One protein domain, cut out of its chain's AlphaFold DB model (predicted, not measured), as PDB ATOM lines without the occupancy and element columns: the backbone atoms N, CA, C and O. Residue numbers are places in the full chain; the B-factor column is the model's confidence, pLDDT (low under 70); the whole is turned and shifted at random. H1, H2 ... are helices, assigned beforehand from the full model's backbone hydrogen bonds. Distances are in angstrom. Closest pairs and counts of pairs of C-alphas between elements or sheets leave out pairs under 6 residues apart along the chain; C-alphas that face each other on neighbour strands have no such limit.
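This is residues 100 to 157 of the 323 residues of an uncharacterized protein of Ignavibacteria bacterium RBG_16_36_9 (UniProt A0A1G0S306). One long helix, H1, is crossed at about a right angle by a shorter helix, H2, and loops and two unnamed end stretches make up the rest. Residues 105 to 110, of which 109 and 110 belong to H1, stick out at one end. The printed part has 58 residues with two named helices, H1 then H2, and no named strand; its class is all helix. It is only just compact, close to loose, with a radius of gyration of the C-alphas of 12.1 A and spans of 36 by 25 by 20 A.

H1, residues 109 to 126, runs 25.7 A from C-alpha 109 at (281.743, 367.324, 207.685). H2, residues 136 to 147, runs 16.3 A to C-alpha 147 at (261.065, 356.024, 202.387).

H1 touches H2 with residues 118 to 122 alone, and H2 touches H1 with residues 138 to 142 alone. The closest C-alphas, of Val 118 and Leu 141, are 7.2 A apart. Their lines are about perpendicular, at 83 degrees. In H1 and H2 every O i to N i+4 pair is within hydrogen-bond range.

The C-alphas farthest apart, of Asp 107 and Asp 157, are 36.3 A apart. The printed part has no cut. The link from H1 to H2, 9 residues, is short. Mean pLDDT of the printed part is 73.5; residues 103 to 110, 128, 130 and 153 to 155 are under 70.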
ATOM      1  N   GLN A 100     274.031 379.395 205.206       71.69
ATOM      2  CA  GLN A 100     275.268 379.182 205.945       71.69
ATOM      3  C   GLN A 100     275.148 377.917 206.793       71.69
ATOM      4  O   GLN A 100     274.409 377.900 207.776       71.69
ATOM      5  N   PHE A 101     275.915 376.889 206.425       71.69
ATOM      6  CA  PHE A 101     276.017 375.661 207.208       71.69
ATOM      7  C   PHE A 101     276.593 375.939 208.597       71.69
ATOM      8  O   PHE A 101     277.575 376.675 208.744       71.69
ATOM      9  N   LYS A 102     275.987 375.333 209.614       75.69
ATOM     10  CA  LYS A 102     276.340 375.532 211.022       75.69
ATOM     11  C   LYS A 102     277.519 374.651 211.432       75.69
ATOM     12  O   LYS A 102     278.437 375.137 212.094       75.69
ATOM     13  N   ASP A 103     277.546 373.395 210.985       66.69
ATOM     14  CA  ASP A 103     278.515 372.388 211.446       66.69
ATOM     15  C   ASP A 103     279.663 372.131 210.457       66.69
ATOM     16  O   ASP A 103     279.902 371.023 209.978       66.69
ATOM     17  N   ILE A 104     280.446 373.178 210.186       61.09
ATOM     18  CA  ILE A 104     281.620 373.108 209.294       61.09
ATOM     19  C   ILE A 104     282.878 372.535 209.985       61.09
ATOM     20  O   ILE A 104     283.896 372.323 209.335       61.09
ATOM     21  N   ASN A 105     282.842 372.316 211.306       56.97
ATOM     22  CA  ASN A 105     284.016 371.949 212.122       56.97
ATOM     23  C   ASN A 105     283.976 370.510 212.676       56.97
ATOM     24  O   ASN A 105     284.720 370.202 213.602       56.97
ATOM     25  N   ASN A 106     283.087 369.652 212.172       61.69
ATOM     26  CA  ASN A 106     282.924 368.275 212.648       61.69
ATOM     27  C   ASN A 106     283.881 367.321 211.908       61.69
ATOM     28  O   ASN A 106     284.052 367.458 210.704       61.69
ATOM     29  N   ASP A 107     284.439 366.306 212.572       61.84
ATOM     30  CA  ASP A 107     285.289 365.272 211.947       61.84
ATOM     31  C   ASP A 107     284.577 364.509 210.806       61.84
ATOM     32  O   ASP A 107     285.222 363.867 209.977       61.84
ATOM     33  N   ASN A 108     283.243 364.605 210.727       69.56
ATOM     34  CA  ASN A 108     282.423 364.050 209.651       69.56
ATOM     35  C   ASN A 108     281.611 365.129 208.902       69.56
ATOM     36  O   ASN A 108     280.382 365.042 208.798       69.56
ATOM     37  N   ILE A 109     282.310 366.153 208.391       67.44
ATOM     38  CA  ILE A 109     281.743 367.324 207.685       67.44
ATOM     39  C   ILE A 109     280.688 366.919 206.645       67.44
ATOM     40  O   ILE A 109     279.583 367.453 206.655       67.44
ATOM     41  N   GLY A 110     280.995 365.942 205.783       66.06
ATOM     42  CA  GLY A 110     280.103 365.544 204.690       66.06
ATOM     43  C   GLY A 110     278.743 365.040 205.181       66.06
ATOM     44  O   GLY A 110     277.706 365.477 204.687       66.06
ATOM     45  N   LYS A 111     278.724 364.176 206.204       70.38
ATOM     46  CA  LYS A 111     277.467 363.661 206.766       70.38
ATOM     47  C   LYS A 111     276.676 364.749 207.495       70.38
ATOM     48  O   LYS A 111     275.452 364.779 207.392       70.38
ATOM     49  N   SER A 112     277.372 365.638 208.204       73.94
ATOM     50  CA  SER A 112     276.750 366.758 208.920       73.94
ATOM     51  C   SER A 112     276.070 367.731 207.956       73.94
ATOM     52  O   SER A 112     274.911 368.080 208.155       73.94
ATOM     53  N   MET A 113     276.752 368.093 206.865       74.31
ATOM     54  CA  MET A 113     276.214 368.986 205.837       74.31
ATOM     55  C   MET A 113     275.012 368.385 205.110       74.31
ATOM     56  O   MET A 113     274.038 369.094 204.881       74.31
ATOM     57  N   ILE A 114     275.048 367.090 204.770       75.06
ATOM     58  CA  ILE A 114     273.914 366.419 204.115       75.06
ATOM     59  C   ILE A 114     272.684 366.428 205.026       75.06
ATOM     60  O   ILE A 114     271.595 366.769 204.570       75.06
ATOM     61  N   ASN A 115     272.846 366.092 206.309       76.81
ATOM     62  CA  ASN A 115     271.733 366.122 207.260       76.81
ATOM     63  C   ASN A 115     271.165 367.538 207.405       76.81
ATOM     64  O   ASN A 115     269.957 367.721 207.295       76.81
ATOM     65  N   GLU A 116     272.034 368.536 207.583       82.38
ATOM     66  CA  GLU A 116     271.623 369.934 207.715       82.38
ATOM     67  C   GLU A 116     270.913 370.446 206.449       82.38
ATOM     68  O   GLU A 116     269.899 371.133 206.538       82.38
ATOM     69  N   PHE A 117     271.401 370.075 205.264       81.75
ATOM     70  CA  PHE A 117     270.774 370.414 203.988       81.75
ATOM     71  C   PHE A 117     269.370 369.811 203.861       81.75
ATOM     72  O   PHE A 117     268.424 370.517 203.510       81.75
ATOM     73  N   VAL A 118     269.222 368.522 204.180       77.62
ATOM     74  CA  VAL A 118     267.926 367.829 204.145       77.62
ATOM     75  C   VAL A 118     266.950 368.445 205.148       77.62
ATOM     76  O   VAL A 118     265.799 368.701 204.797       77.62
ATOM     77  N   GLU A 119     267.403 368.737 206.370       80.44
ATOM     78  CA  GLU A 119     266.597 369.420 207.388       80.44
ATOM     79  C   GLU A 119     266.161 370.814 206.925       80.44
ATOM     80  O   GLU A 119     264.989 371.169 207.052       80.44
ATOM     81  N   TYR A 120     267.068 371.589 206.331       84.19
ATOM     82  CA  TYR A 120     266.751 372.920 205.825       84.19
ATOM     83  C   TYR A 120     265.711 372.882 204.701       84.19
ATOM     84  O   TYR A 120     264.721 373.614 204.745       84.19
ATOM     85  N   ILE A 121     265.886 371.996 203.717       79.44
ATOM     86  CA  ILE A 121     264.905 371.805 202.642       79.44
ATOM     87  C   ILE A 121     263.549 371.386 203.207       79.44
ATOM     88  O   ILE A 121     262.511 371.866 202.754       79.44
ATOM     89  N   PHE A 122     263.536 370.523 204.218       77.56
ATOM     90  CA  PHE A 122     262.305 370.091 204.858       77.56
ATOM     91  C   PHE A 122     261.568 371.238 205.559       77.56
ATOM     92  O   PHE A 122     260.353 371.377 205.397       77.56
ATOM     93  N   GLU A 123     262.289 372.100 206.277       80.31
ATOM     94  CA  GLU A 123     261.711 373.310 206.864       80.31
ATOM     95  C   GLU A 123     261.162 374.260 205.786       80.31
ATOM     96  O   GLU A 123     260.080 374.827 205.958       80.31
ATOM     97  N   LEU A 124     261.822 374.372 204.626       80.31
ATOM     98  CA  LEU A 124     261.300 375.145 203.492       80.31
ATOM     99  C   LEU A 124     260.013 374.548 202.911       80.31
ATOM    100  O   LEU A 124     259.082 375.290 202.602       80.31
ATOM    101  N   ILE A 125     259.936 373.223 202.777       73.62
ATOM    102  CA  ILE A 125     258.739 372.536 202.271       73.62
ATOM    103  C   ILE A 125     257.555 372.734 203.227       73.62
ATOM    104  O   ILE A 125     256.430 372.959 202.776       73.62
ATOM    105  N   LYS A 126     257.808 372.698 204.541       75.06
ATOM    106  CA  LYS A 126     256.803 372.948 205.586       75.06
ATOM    107  C   LYS A 126     256.375 374.408 205.694       75.06
ATOM    108  O   LYS A 126     255.223 374.685 206.024       75.06
ATOM    109  N   SER A 127     257.295 375.342 205.468       73.88
ATOM    110  CA  SER A 127     257.037 376.778 205.572       73.88
ATOM    111  C   SER A 127     255.968 377.204 204.577       73.88
ATOM    112  O   SER A 127     256.173 377.060 203.378       73.88
ATOM    113  N   VAL A 128     254.874 377.819 205.035       67.12
ATOM    114  CA  VAL A 128     253.773 378.312 204.179       67.12
ATOM    115  C   VAL A 128     254.235 379.404 203.196       67.12
ATOM    116  O   VAL A 128     253.632 379.601 202.140       67.12
ATOM    117  N   GLU A 129     255.364 380.058 203.468       70.00
ATOM    118  CA  GLU A 129     255.859 381.206 202.697       70.00
ATOM    119  C   GLU A 129     256.853 380.830 201.578       70.00
ATOM    120  O   GLU A 129     257.066 381.614 200.653       70.00
ATOM    121  N   SER A 130     257.438 379.626 201.612       68.50
ATOM    122  CA  SER A 130     258.517 379.202 200.696       68.50
ATOM    123  C   SER A 130     258.127 378.127 199.667       68.50
ATOM    124  O   SER A 130     257.781 377.016 200.038       68.50
ATOM    125  N   TYR A 131     258.260 378.405 198.366       72.12
ATOM    126  CA  TYR A 131     258.005 377.439 197.280       72.12
ATOM    127  C   TYR A 131     259.334 376.904 196.710       72.12
ATOM    128  O   TYR A 131     259.819 377.463 195.722       72.12
ATOM    129  N   PRO A 132     259.981 375.899 197.337       75.12
ATOM    130  CA  PRO A 132     261.290 375.430 196.894       75.12
ATOM    131  C   PRO A 132     261.198 374.772 195.516       75.12
ATOM    132  O   PRO A 132     260.431 373.833 195.325       75.12
ATOM    133  N   LEU A 133     262.007 375.244 194.569       75.44
ATOM    134  CA  LEU A 133     262.292 374.503 193.344       75.44
ATOM    135  C   LEU A 133     263.407 373.512 193.666       75.44
ATOM    136  O   LEU A 133     264.491 373.916 194.083       75.44
ATOM    137  N   LEU A 134     263.107 372.229 193.523       74.25
ATOM    138  CA  LEU A 134     264.026 371.144 193.829       74.25
ATOM    139  C   LEU A 134     264.636 370.646 192.523       74.25
ATOM    140  O   LEU A 134     263.911 370.423 191.551       74.25
ATOM    141  N   ASP A 135     265.954 370.484 192.504       71.31
ATOM    142  CA  ASP A 135     266.625 369.742 191.443       71.31
ATOM    143  C   ASP A 135     266.441 368.227 191.650       71.31
ATOM    144  O   ASP A 135     265.845 367.777 192.639       71.31
ATOM    145  N   ASP A 136     266.919 367.430 190.695       71.50
ATOM    146  CA  ASP A 136     266.778 365.972 190.744       71.50
ATOM    147  C   ASP A 136     267.451 365.390 191.997       71.50
ATOM    148  O   ASP A 136     266.874 364.542 192.676       71.50
ATOM    149  N   PHE A 137     268.621 365.915 192.371       74.06
ATOM    150  CA  PHE A 137     269.368 365.465 193.544       74.06
ATOM    151  C   PHE A 137     268.617 365.737 194.856       74.06
ATOM    152  O   PHE A 137     268.437 364.836 195.680       74.06
ATOM    153  N   ALA A 138     268.129 366.962 195.058       74.44
ATOM    154  CA  ALA A 138     267.333 367.335 196.221       74.44
ATOM    155  C   ALA A 138     266.019 366.542 196.280       74.44
ATOM    156  O   ALA A 138     265.602 366.111 197.358       74.44
ATOM    157  N   SER A 139     265.389 366.307 195.127       74.69
ATOM    158  CA  SER A 139     264.166 365.507 195.016       74.69
ATOM    159  C   SER A 139     264.396 364.046 195.417       74.69
ATOM    160  O   SER A 139     263.606 363.483 196.179       74.69
ATOM    161  N   GLU A 140     265.498 363.436 194.969       78.94
ATOM    162  CA  GLU A 140     265.893 362.079 195.361       78.94
ATOM    163  C   GLU A 140     266.191 361.974 196.858       78.94
ATOM    164  O   GLU A 140     265.748 361.021 197.507       78.94
ATOM    165  N   LEU A 141     266.869 362.970 197.435       78.12
ATOM    166  CA  LEU A 141     267.143 363.016 198.873       78.12
ATOM    167  C   LEU A 141     265.859 363.076 199.709       78.12
ATOM    168  O   LEU A 141     265.737 362.358 200.703       78.12
ATOM    169  N   ILE A 142     264.878 363.884 199.300       75.81
ATOM    170  CA  ILE A 142     263.570 363.931 199.969       75.81
ATOM    171  C   ILE A 142     262.857 362.587 199.834       75.81
ATOM    172  O   ILE A 142     262.339 362.067 200.822       75.81
ATOM    173  N   LYS A 143     262.854 361.991 198.636       76.94
ATOM    174  CA  LYS A 143     262.233 360.681 198.400       76.94
ATOM    175  C   LYS A 143     262.849 359.609 199.302       76.94
ATOM    176  O   LYS A 143     262.113 358.863 199.944       76.94
ATOM    177  N   ALA A 144     264.176 359.572 199.414       82.12
ATOM    178  CA  ALA A 144     264.879 358.670 200.321       82.12
ATOM    179  C   ALA A 144     264.501 358.929 201.790       82.12
ATOM    180  O   ALA A 144     264.172 357.993 202.516       82.12
ATOM    181  N   GLY A 145     264.453 360.195 202.218       77.19
ATOM    182  CA  GLY A 145     264.048 360.564 203.577       77.19
ATOM    183  C   GLY A 145     262.602 360.180 203.921       77.19
ATOM    184  O   GLY A 145     262.324 359.798 205.060       77.19
ATOM    185  N   ILE A 146     261.687 360.231 202.947       76.69
ATOM    186  CA  ILE A 146     260.307 359.742 203.087       76.69
ATOM    187  C   ILE A 146     260.288 358.216 203.235       76.69
ATOM    188  O   ILE A 146     259.651 357.701 204.154       76.69
ATOM    189  N   LEU A 147     261.004 357.492 202.365       81.25
ATOM    190  CA  LEU A 147     261.065 356.024 202.387       81.25
ATOM    191  C   LEU A 147     261.676 355.480 203.684       81.25
ATOM    192  O   LEU A 147     261.222 354.464 204.204       81.25
ATOM    193  N   GLU A 148     262.669 356.176 204.234       81.62
ATOM    194  CA  GLU A 148     263.292 355.840 205.517       81.62
ATOM    195  C   GLU A 148     262.439 356.237 206.736       81.62
ATOM    196  O   GLU A 148     262.850 356.011 207.875       81.62
ATOM    197  N   GLY A 149     261.270 356.856 206.534       75.31
ATOM    198  CA  GLY A 149     260.392 357.316 207.614       75.31
ATOM    199  C   GLY A 149     260.945 358.503 208.412       75.31
ATOM    200  O   GLY A 149     260.397 358.851 209.457       75.31
ATOM    201  N   LYS A 150     262.016 359.143 207.928       72.88
ATOM    202  CA  LYS A 150     262.592 360.358 208.525       72.88
ATOM    203  C   LYS A 150     261.766 361.603 208.201       72.88
ATOM    204  O   LYS A 150     261.816 362.580 208.942       72.88
ATOM    205  N   ILE A 151     260.997 361.558 207.113       70.56
ATOM    206  CA  ILE A 151     260.134 362.647 206.654       70.56
ATOM    207  C   ILE A 151     258.671 362.219 206.766       70.56
ATOM    208  O   ILE A 151     258.230 361.263 206.131       70.56
ATOM    209  N   ASN A 152     257.894 362.966 207.554       72.31
ATOM    210  CA  ASN A 152     256.460 362.731 207.692       72.31
ATOM    211  C   ASN A 152     255.668 363.458 206.592       72.31
ATOM    212  O   ASN A 152     255.457 364.672 206.663       72.31
ATOM    213  N   ILE A 153     255.164 362.691 205.622       67.12
ATOM    214  CA  ILE A 153     254.342 363.175 204.500       67.12
ATOM    215  C   ILE A 153     253.084 363.916 204.981       67.12
ATOM    216  O   ILE A 153     252.657 364.871 204.341       67.12
ATOM    217  N   ALA A 154     252.504 363.532 206.125       63.94
ATOM    218  CA  ALA A 154     251.290 364.167 206.646       63.94
ATOM    219  C   ALA A 154     251.489 365.647 207.018       63.94
ATOM    220  O   ALA A 154     250.514 366.380 207.151       63.94
ATOM    221  N   SER A 155     252.742 366.084 207.187       65.06
ATOM    222  CA  SER A 155     253.090 367.486 207.449       65.06
ATOM    223  C   SER A 155     253.308 368.323 206.184       65.06
ATOM    224  O   SER A 155     253.513 369.529 206.292       65.06
ATOM    225  N   ILE A 156     253.263 367.705 204.999       70.81
ATOM    226  CA  ILE A 156     253.449 368.380 203.714       70.81
ATOM    227  C   ILE A 156     252.082 368.793 203.166       70.81
ATOM    228  O   ILE A 156     251.173 367.972 203.034       70.81
ATOM    229  N   ASP A 157     251.949 370.066 202.795       78.31
ATOM    230  CA  ASP A 157     250.793 370.548 202.041       78.31
ATOM    231  C   ASP A 157     250.842 369.986 200.611       78.31
ATOM    232  O   ASP A 157     251.569 370.469 199.739       78.31
TER     233      ASP A 157